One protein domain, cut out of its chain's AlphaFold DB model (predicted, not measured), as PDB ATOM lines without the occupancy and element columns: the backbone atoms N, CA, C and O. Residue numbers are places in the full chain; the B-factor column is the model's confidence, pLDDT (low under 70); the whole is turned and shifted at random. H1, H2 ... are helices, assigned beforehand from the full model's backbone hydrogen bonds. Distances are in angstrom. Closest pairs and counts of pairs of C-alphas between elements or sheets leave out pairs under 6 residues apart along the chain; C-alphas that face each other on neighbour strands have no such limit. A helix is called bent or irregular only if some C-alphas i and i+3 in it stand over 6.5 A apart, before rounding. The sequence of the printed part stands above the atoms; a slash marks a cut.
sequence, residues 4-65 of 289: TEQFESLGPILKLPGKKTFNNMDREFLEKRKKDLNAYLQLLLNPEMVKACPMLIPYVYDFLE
ATOM      1  N   THR A   4     221.996 155.889 173.433       68.88
ATOM      2  CA  THR A   4     222.418 157.029 172.604       68.88
ATOM      3  C   THR A   4     222.672 158.323 173.387       68.88
ATOM      4  O   THR A   4     223.259 159.237 172.830       68.88
ATOM      5  N   GLU A   5     222.207 158.428 174.637       72.94
ATOM      6  CA  GLU A   5     222.482 159.575 175.525       72.94
ATOM      7  C   GLU A   5     223.793 159.386 176.306       72.94
ATOM      8  O   GLU A   5     224.393 160.361 176.734       72.94
ATOM      9  N   GLN A   6     224.239 158.141 176.502       69.19
ATOM     10  CA  GLN A   6     225.498 157.824 177.188       69.19
ATOM     11  C   GLN A   6     226.671 157.631 176.220       69.19
ATOM     12  O   GLN A   6     227.823 157.820 176.599       69.19
ATOM     13  N   PHE A   7     226.378 157.252 174.976       75.94
ATOM     14  CA  PHE A   7     227.365 156.995 173.935       75.94
ATOM     15  C   PHE A   7     227.009 157.823 172.697       75.94
ATOM     16  O   PHE A   7     226.422 157.317 171.737       75.94
ATOM     17  N   GLU A   8     227.333 159.118 172.730       71.75
ATOM     18  CA  GLU A   8     227.004 160.075 171.660       71.75
ATOM     19  C   GLU A   8     227.553 159.639 170.290       71.75
ATOM     20  O   GLU A   8     226.885 159.800 169.266       71.75
ATOM     21  N   SER A   9     228.717 158.977 170.274       72.50
ATOM     22  CA  SER A   9     229.341 158.391 169.078       72.50
ATOM     23  C   SER A   9     228.492 157.304 168.404       72.50
ATOM     24  O   SER A   9     228.641 157.057 167.208       72.50
ATOM     25  N   LEU A  10     227.573 156.674 169.142       73.06
ATOM     26  CA  LEU A  10     226.695 155.616 168.642       73.06
ATOM     27  C   LEU A  10     225.349 156.143 168.133       73.06
ATOM     28  O   LEU A  10     224.639 155.417 167.437       73.06
ATOM     29  N   GLY A  11     224.992 157.398 168.426       72.88
ATOM     30  CA  GLY A  11     223.735 158.020 167.995       72.88
ATOM     31  C   GLY A  11     223.483 157.979 166.476       72.88
ATOM     32  O   GLY A  11     222.374 157.627 166.061       72.88
ATOM     33  N   PRO A  12     224.480 158.274 165.618       75.81
ATOM     34  CA  PRO A  12     224.322 158.201 164.162       75.81
ATOM     35  C   PRO A  12     224.164 156.773 163.620       75.81
ATOM     36  O   PRO A  12     223.537 156.582 162.575       75.81
ATOM     37  N   ILE A  13     224.726 155.787 164.329       76.81
ATOM     38  CA  ILE A  13     224.850 154.385 163.902       76.81
ATOM     39  C   ILE A  13     223.632 153.566 164.356       76.81
ATOM     40  O   ILE A  13     223.075 152.778 163.594       76.81
ATOM     41  N   LEU A  14     223.182 153.777 165.594       78.00
ATOM     42  CA  LEU A  14     222.117 153.014 166.237       78.00
ATOM     43  C   LEU A  14     220.767 153.728 166.110       78.00
ATOM     44  O   LEU A  14     220.312 154.421 167.021       78.00
ATOM     45  N   LYS A  15     220.078 153.511 164.985       78.75
ATOM     46  CA  LYS A  15     218.743 154.081 164.741       78.75
ATOM     47  C   LYS A  15     217.634 153.087 165.061       78.75
ATOM     48  O   LYS A  15     217.512 152.044 164.426       78.75
ATOM     49  N   LEU A  16     216.781 153.443 166.019       79.88
ATOM     50  CA  LEU A  16     215.541 152.709 166.263       79.88
ATOM     51  C   LEU A  16     214.505 153.018 165.170       79.88
ATOM     52  O   LEU A  16     214.425 154.160 164.708       79.88
ATOM     53  N   PRO A  17     213.657 152.044 164.792       81.50
ATOM     54  CA  PRO A  17     212.590 152.289 163.834       81.50
ATOM     55  C   PRO A  17     211.595 153.327 164.361       81.50
ATOM     56  O   PRO A  17     211.248 153.357 165.549       81.50
ATOM     57  N   GLY A  18     211.100 154.162 163.446       74.12
ATOM     58  CA  GLY A  18     210.161 155.238 163.748       74.12
ATOM     59  C   GLY A  18     208.893 154.759 164.469       74.12
ATOM     60  O   GLY A  18     208.398 153.638 164.295       74.12
ATOM     61  N   LYS A  19     208.334 155.628 165.314       78.38
ATOM     62  CA  LYS A  19     207.036 155.380 165.955       78.38
ATOM     63  C   LYS A  19     205.915 155.769 164.986       78.38
ATOM     64  O   LYS A  19     205.929 156.868 164.451       78.38
ATOM     65  N   LYS A  20     204.936 154.878 164.796       76.44
ATOM     66  CA  LYS A  20     203.725 155.127 163.999       76.44
ATOM     67  C   LYS A  20     202.520 155.182 164.937       76.44
ATOM     68  O   LYS A  20     202.366 154.297 165.780       76.44
ATOM     69  N   THR A  21     201.714 156.233 164.828       65.62
ATOM     70  CA  THR A  21     200.567 156.504 165.716       65.62
ATOM     71  C   THR A  21     199.258 155.892 165.212       65.62
ATOM     72  O   THR A  21     198.412 155.550 166.032       65.62
ATOM     73  N   PHE A  22     199.128 155.657 163.903       57.78
ATOM     74  CA  PHE A  22     197.959 155.047 163.254       57.78
ATOM     75  C   PHE A  22     198.373 153.813 162.430       57.78
ATOM     76  O   PHE A  22     199.470 153.788 161.871       57.78
ATOM     77  N   ASN A  23     197.527 152.778 162.355       72.06
ATOM     78  CA  ASN A  23     197.823 151.492 161.691       72.06
ATOM     79  C   ASN A  23     199.145 150.843 162.153       72.06
ATOM     80  O   ASN A  23     199.939 150.356 161.351       72.06
ATOM     81  N   ASN A  24     199.409 150.858 163.460       72.38
ATOM     82  CA  ASN A  24     200.624 150.295 164.061       72.38
ATOM     83  C   ASN A  24     200.605 148.759 164.218       72.38
ATOM     84  O   ASN A  24     201.625 148.193 164.602       72.38
ATOM     85  N   MET A  25     199.473 148.114 163.923       75.69
ATOM     86  CA  MET A  25     199.300 146.653 163.878       75.69
ATOM     87  C   MET A  25     199.233 146.113 162.442       75.69
ATOM     88  O   MET A  25     198.958 144.934 162.238       75.69
ATOM     89  N   ASP A  26     199.450 146.975 161.449       85.00
ATOM     90  CA  ASP A  26     199.483 146.580 160.047       85.00
ATOM     91  C   ASP A  26     200.631 145.591 159.776       85.00
ATOM     92  O   ASP A  26     201.738 145.748 160.298       85.00
ATOM     93  N   ARG A  27     200.367 144.561 158.966       84.56
ATOM     94  CA  ARG A  27     201.304 143.450 158.751       84.56
ATOM     95  C   ARG A  27     202.605 143.914 158.100       84.56
ATOM     96  O   ARG A  27     203.676 143.512 158.550       84.56
ATOM     97  N   GLU A  28     202.530 144.767 157.082       84.25
ATOM     98  CA  GLU A  28     203.721 145.285 156.398       84.25
ATOM     99  C   GLU A  28     204.538 146.177 157.330       84.25
ATOM    100  O   GLU A  28     205.769 146.093 157.381       84.25
ATOM    101  N   PHE A  29     203.852 146.992 158.135       83.31
ATOM    102  CA  PHE A  29     204.499 147.797 159.160       83.31
ATOM    103  C   PHE A  29     205.222 146.944 160.213       83.31
ATOM    104  O   PHE A  29     206.360 147.255 160.573       83.31
ATOM    105  N   LEU A  30     204.585 145.878 160.708       84.38
ATOM    106  CA  LEU A  30     205.173 144.980 161.704       84.38
ATOM    107  C   LEU A  30     206.381 144.217 161.147       84.38
ATOM    108  O   LEU A  30     207.407 144.156 161.825       84.38
ATOM    109  N   GLU A  31     206.305 143.705 159.917       87.38
ATOM    110  CA  GLU A  31     207.431 143.022 159.262       87.38
ATOM    111  C   GLU A  31     208.615 143.968 159.032       87.38
ATOM    112  O   GLU A  31     209.756 143.634 159.365       87.38
ATOM    113  N   LYS A  32     208.356 145.195 158.560       87.38
ATOM    114  CA  LYS A  32     209.399 146.220 158.430       87.38
ATOM    115  C   LYS A  32     210.040 146.535 159.781       87.38
ATOM    116  O   LYS A  32     211.260 146.518 159.910       87.38
ATOM    117  N   ARG A  33     209.223 146.740 160.819       85.25
ATOM    118  CA  ARG A  33     209.707 147.044 162.171       85.25
ATOM    119  C   ARG A  33     210.538 145.903 162.758       85.25
ATOM    120  O   ARG A  33     211.547 146.168 163.403       85.25
ATOM    121  N   LYS A  34     210.136 144.649 162.533       87.94
ATOM    122  CA  LYS A  34     210.896 143.458 162.934       87.94
ATOM    123  C   LYS A  34     212.263 143.427 162.250       87.94
ATOM    124  O   LYS A  34     213.266 143.214 162.929       87.94
ATOM    125  N   LYS A  35     212.314 143.676 160.936       89.69
ATOM    126  CA  LYS A  35     213.566 143.734 160.167       89.69
ATOM    127  C   LYS A  35     214.506 144.821 160.699       89.69
ATOM    128  O   LYS A  35     215.678 144.538 160.934       89.69
ATOM    129  N   ASP A  36     213.979 146.015 160.952       87.38
ATOM    130  CA  ASP A  36     214.753 147.154 161.454       87.38
ATOM    131  C   ASP A  36     215.294 146.901 162.875       87.38
ATOM    132  O   ASP A  36     216.453 147.192 163.163       87.38
ATOM    133  N   LEU A  37     214.489 146.300 163.764       88.12
ATOM    134  CA  LEU A  37     214.932 145.912 165.111       88.12
ATOM    135  C   LEU A  37     215.999 144.815 165.076       88.12
ATOM    136  O   LEU A  37     216.949 144.858 165.853       88.12
ATOM    137  N   ASN A  38     215.866 143.843 164.172       86.69
ATOM    138  CA  ASN A  38     216.872 142.802 164.016       86.69
ATOM    139  C   ASN A  38     218.201 143.388 163.519       86.69
ATOM    140  O   ASN A  38     219.246 143.082 164.081       86.69
ATOM    141  N   ALA A  39     218.164 144.281 162.524       87.81
ATOM    142  CA  ALA A  39     219.353 144.998 162.061       87.81
ATOM    143  C   ALA A  39     220.004 145.824 163.184       87.81
ATOM    144  O   ALA A  39     221.223 145.804 163.330       87.81
ATOM    145  N   TYR A  40     219.197 146.484 164.021       88.00
ATOM    146  CA  TYR A  40     219.685 147.211 165.193       88.00
ATOM    147  C   TYR A  40     220.445 146.297 166.165       88.00
ATOM    148  O   TYR A  40     221.559 146.624 166.567       88.00
ATOM    149  N   LEU A  41     219.875 145.138 166.519       85.81
ATOM    150  CA  LEU A  41     220.527 144.184 167.423       85.81
ATOM    151  C   LEU A  41     221.810 143.603 166.817       85.81
ATOM    152  O   LEU A  41     222.806 143.486 167.519       85.81
ATOM    153  N   GLN A  42     221.814 143.292 165.520       87.19
ATOM    154  CA  GLN A  42     223.011 142.800 164.825       87.19
ATOM    155  C   GLN A  42     224.151 143.829 164.833       87.19
ATOM    156  O   GLN A  42     225.308 143.460 165.001       87.19
ATOM    157  N   LEU A  43     223.838 145.124 164.704       86.38
ATOM    158  CA  LEU A  43     224.831 146.196 164.826       86.38
ATOM    159  C   LEU A  43     225.337 146.352 166.263       86.38
ATOM    160  O   LEU A  43     226.539 146.506 166.471       86.38
ATOM    161  N   LEU A  44     224.432 146.293 167.244       84.19
ATOM    162  CA  LEU A  44     224.760 146.418 168.665       84.19
ATOM    163  C   LEU A  44     225.665 145.274 169.153       84.19
ATOM    164  O   LEU A  44     226.562 145.498 169.959       84.19
ATOM    165  N   LEU A  45     225.424 144.059 168.653       84.12
ATOM    166  CA  LEU A  45     226.135 142.832 169.021       84.12
ATOM    167  C   LEU A  45     227.323 142.514 168.101       84.12
ATOM    168  O   LEU A  45     227.932 141.452 168.229       84.12
ATOM    169  N   ASN A  46     227.659 143.407 167.166       86.56
ATOM    170  CA  ASN A  46     228.789 143.212 166.269       86.56
ATOM    171  C   ASN A  46     230.100 143.129 167.084       86.56
ATOM    172  O   ASN A  46     230.364 144.035 167.879       86.56
ATOM    173  N   PRO A  47     230.951 142.103 166.884       81.75
ATOM    174  CA  PRO A  47     232.220 141.959 167.597       81.75
ATOM    175  C   PRO A  47     233.099 143.215 167.588       81.75
ATOM    176  O   PRO A  47     233.704 143.540 168.607       81.75
ATOM    177  N   GLU A  48     233.141 143.954 166.479       84.31
ATOM    178  CA  GLU A  48     233.934 145.187 166.380       84.31
ATOM    179  C   GLU A  48     233.318 146.338 167.192       84.31
ATOM    180  O   GLU A  48     234.038 147.113 167.817       84.31
ATOM    181  N   MET A  49     231.983 146.400 167.278       80.88
ATOM    182  CA  MET A  49     231.259 147.367 168.115       80.88
ATOM    183  C   MET A  49     231.495 147.099 169.605       80.88
ATOM    184  O   MET A  49     231.766 148.015 170.382       80.88
ATOM    185  N   VAL A  50     231.434 145.827 170.002       79.94
ATOM    186  CA  VAL A  50     231.618 145.398 171.393       79.94
ATOM    187  C   VAL A  50     233.065 145.604 171.854       79.94
ATOM    188  O   VAL A  50     233.290 146.030 172.986       79.94
ATOM    189  N   LYS A  51     234.048 145.377 170.970       80.00
ATOM    190  CA  LYS A  51     235.460 145.707 171.228       80.00
ATOM    191  C   LYS A  51     235.691 147.215 171.337       80.00
ATOM    192  O   LYS A  51     236.419 147.645 172.225       80.00
ATOM    193  N   ALA A  52     235.086 148.010 170.450       81.19
ATOM    194  CA  ALA A  52     235.248 149.464 170.438       81.19
ATOM    195  C   ALA A  52     234.588 150.146 171.646       81.19
ATOM    196  O   ALA A  52     235.024 151.216 172.067       81.19
ATOM    197  N   CYS A  53     233.538 149.545 172.214       80.06
ATOM    198  CA  CYS A  53     232.807 150.078 173.363       80.06
ATOM    199  C   CYS A  53     232.578 149.005 174.446       80.06
ATOM    200  O   CYS A  53     231.440 148.572 174.648       80.06
ATOM    201  N   PRO A  54     233.611 148.617 175.221       81.69
ATOM    202  CA  PRO A  54     233.473 147.609 176.281       81.69
ATOM    203  C   PRO A  54     232.450 147.997 177.359       81.69
ATOM    204  O   PRO A  54     231.798 147.139 177.948       81.69
ATOM    205  N   MET A  55     232.241 149.300 177.572       79.94
ATOM    206  CA  MET A  55     231.249 149.847 178.508       79.94
ATOM    207  C   MET A  55     229.792 149.564 178.106       79.94
ATOM    208  O   MET A  55     228.889 149.752 178.916       79.94
ATOM    209  N   LEU A  56     229.546 149.110 176.874       79.75
ATOM    210  CA  LEU A  56     228.228 148.697 176.391       79.75
ATOM    211  C   LEU A  56     227.848 147.285 176.877       79.75
ATOM    212  O   LEU A  56     226.663 146.969 177.007       79.75
ATOM    213  N   ILE A  57     228.851 146.451 177.165       81.25
ATOM    214  CA  ILE A  57     228.702 145.030 177.494       81.25
ATOM    215  C   ILE A  57     227.730 144.793 178.664       81.25
ATOM    216  O   ILE A  57     226.828 143.971 178.496       81.25
ATOM    217  N   PRO A  58     227.807 145.514 179.802       80.62
ATOM    218  CA  PRO A  58     226.882 145.301 180.918       80.62
ATOM    219  C   PRO A  58     225.417 145.556 180.547       80.62
ATOM    220  O   PRO A  58     224.540 144.833 181.003       80.62
ATOM    221  N   TYR A  59     225.144 146.538 179.682       80.12
ATOM    222  CA  TYR A  59     223.786 146.860 179.231       80.12
ATOM    223  C   TYR A  59     223.232 145.813 178.264       80.12
ATOM    224  O   TYR A  59     222.044 145.504 178.291       80.12
ATOM    225  N   VAL A  60     224.096 145.261 177.409       80.00
ATOM    226  CA  VAL A  60     223.745 144.147 176.522       80.00
ATOM    227  C   VAL A  60     223.459 142.890 177.334       80.00
ATOM    228  O   VAL A  60     222.447 142.239 177.088       80.00
ATOM    229  N   TYR A  61     224.305 142.569 178.317       79.12
ATOM    230  CA  TYR A  61     224.067 141.439 179.211       79.12
ATOM    231  C   TYR A  61     222.779 141.621 180.009       79.12
ATOM    232  O   TYR A  61     221.964 140.713 179.989       79.12
ATOM    233  N   ASP A  62     222.535 142.789 180.611       77.50
ATOM    234  CA  ASP A  62     221.290 143.070 181.342       77.50
ATOM    235  C   ASP A  62     220.039 142.948 180.451       77.50
ATOM    236  O   ASP A  62     219.011 142.442 180.892       77.50
ATOM    237  N   PHE A  63     220.132 143.350 179.177       77.00
ATOM    238  CA  PHE A  63     219.047 143.194 178.204       77.00
ATOM    239  C   PHE A  63     218.816 141.738 177.770       77.00
ATOM    240  O   PHE A  63     217.671 141.337 177.559       77.00
ATOM    241  N   LEU A  64     219.889 140.963 177.581       76.44
ATOM    242  CA  LEU A  64     219.827 139.558 177.158       76.44
ATOM    243  C   LEU A  64     219.568 138.596 178.325       76.44
ATOM    244  O   LEU A  64     219.169 137.453 178.097       76.44
ATOM    245  N   GLU A  65     219.799 139.036 179.559       75.25
ATOM    246  CA  GLU A  65     219.537 138.259 180.759       75.25
ATOM    247  C   GLU A  65     218.035 137.962 180.859       75.25
ATOM    248  O   GLU A  65     217.185 138.855 180.813       75.25
TER     249      GLU A  65
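What this domain is: This is residues 4 to 65 of the 289 residues of the protein "Sorting nexin-13-like" of Sinocyclocheilus grahami (UniProt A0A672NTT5). A long unnamed stretch, residues 4 to 26, runs the length of one long helix, H1, and turns back into it; at H1's other end the short H2 and then H3 fold the backbone back. The 62 printed residues hold three named helices, H1, H2, H3 in that order, and no named strand: all helix. The whole is loose, with a radius of gyration of the C-alphas of 13.7 A, and elongated, 39 by 23 by 19 A.

How they stand to each other: H1, residues 27 to 44, and H2, residues 47 to 52, are close but not clearly touching: their closest C-alphas, of Leu 43 and Met 49, are 7.3 A apart. They run the same way at a steep tilt of 58 degrees. H2 and H3, residues 54 to 64, are close but not clearly touching, with Val 50 and Ile 57 closest, C-alphas 6.8 A apart; they run opposite ways at a steep tilt of 48 degrees. H1 and H3 are only just apart, their closest C-alphas at 8.2 A. Every O i to N i+4 pair is within hydrogen-bond range in H1 and H2, and 5 of 7 in H3.

Where its parts are: H1 begins at C-alpha 27 (201.304, 143.450, 158.751) and measures 25.6 A; H2 measures 8.6 A. H3, 15.9 A, ends at C-alpha 64 (219.827, 139.558, 177.158) and is only just irregular: C-alphas 55 and 58 are 6.7 A apart.

The domain as a whole: The C-alphas farthest apart, of Phe 22 and Lys 51, are 39.5 A apart. The printed part has no cut, and both links between helices are tight. Mean pLDDT of the printed part is 79.8; residues 4, 6, 21 and 22 are under 70.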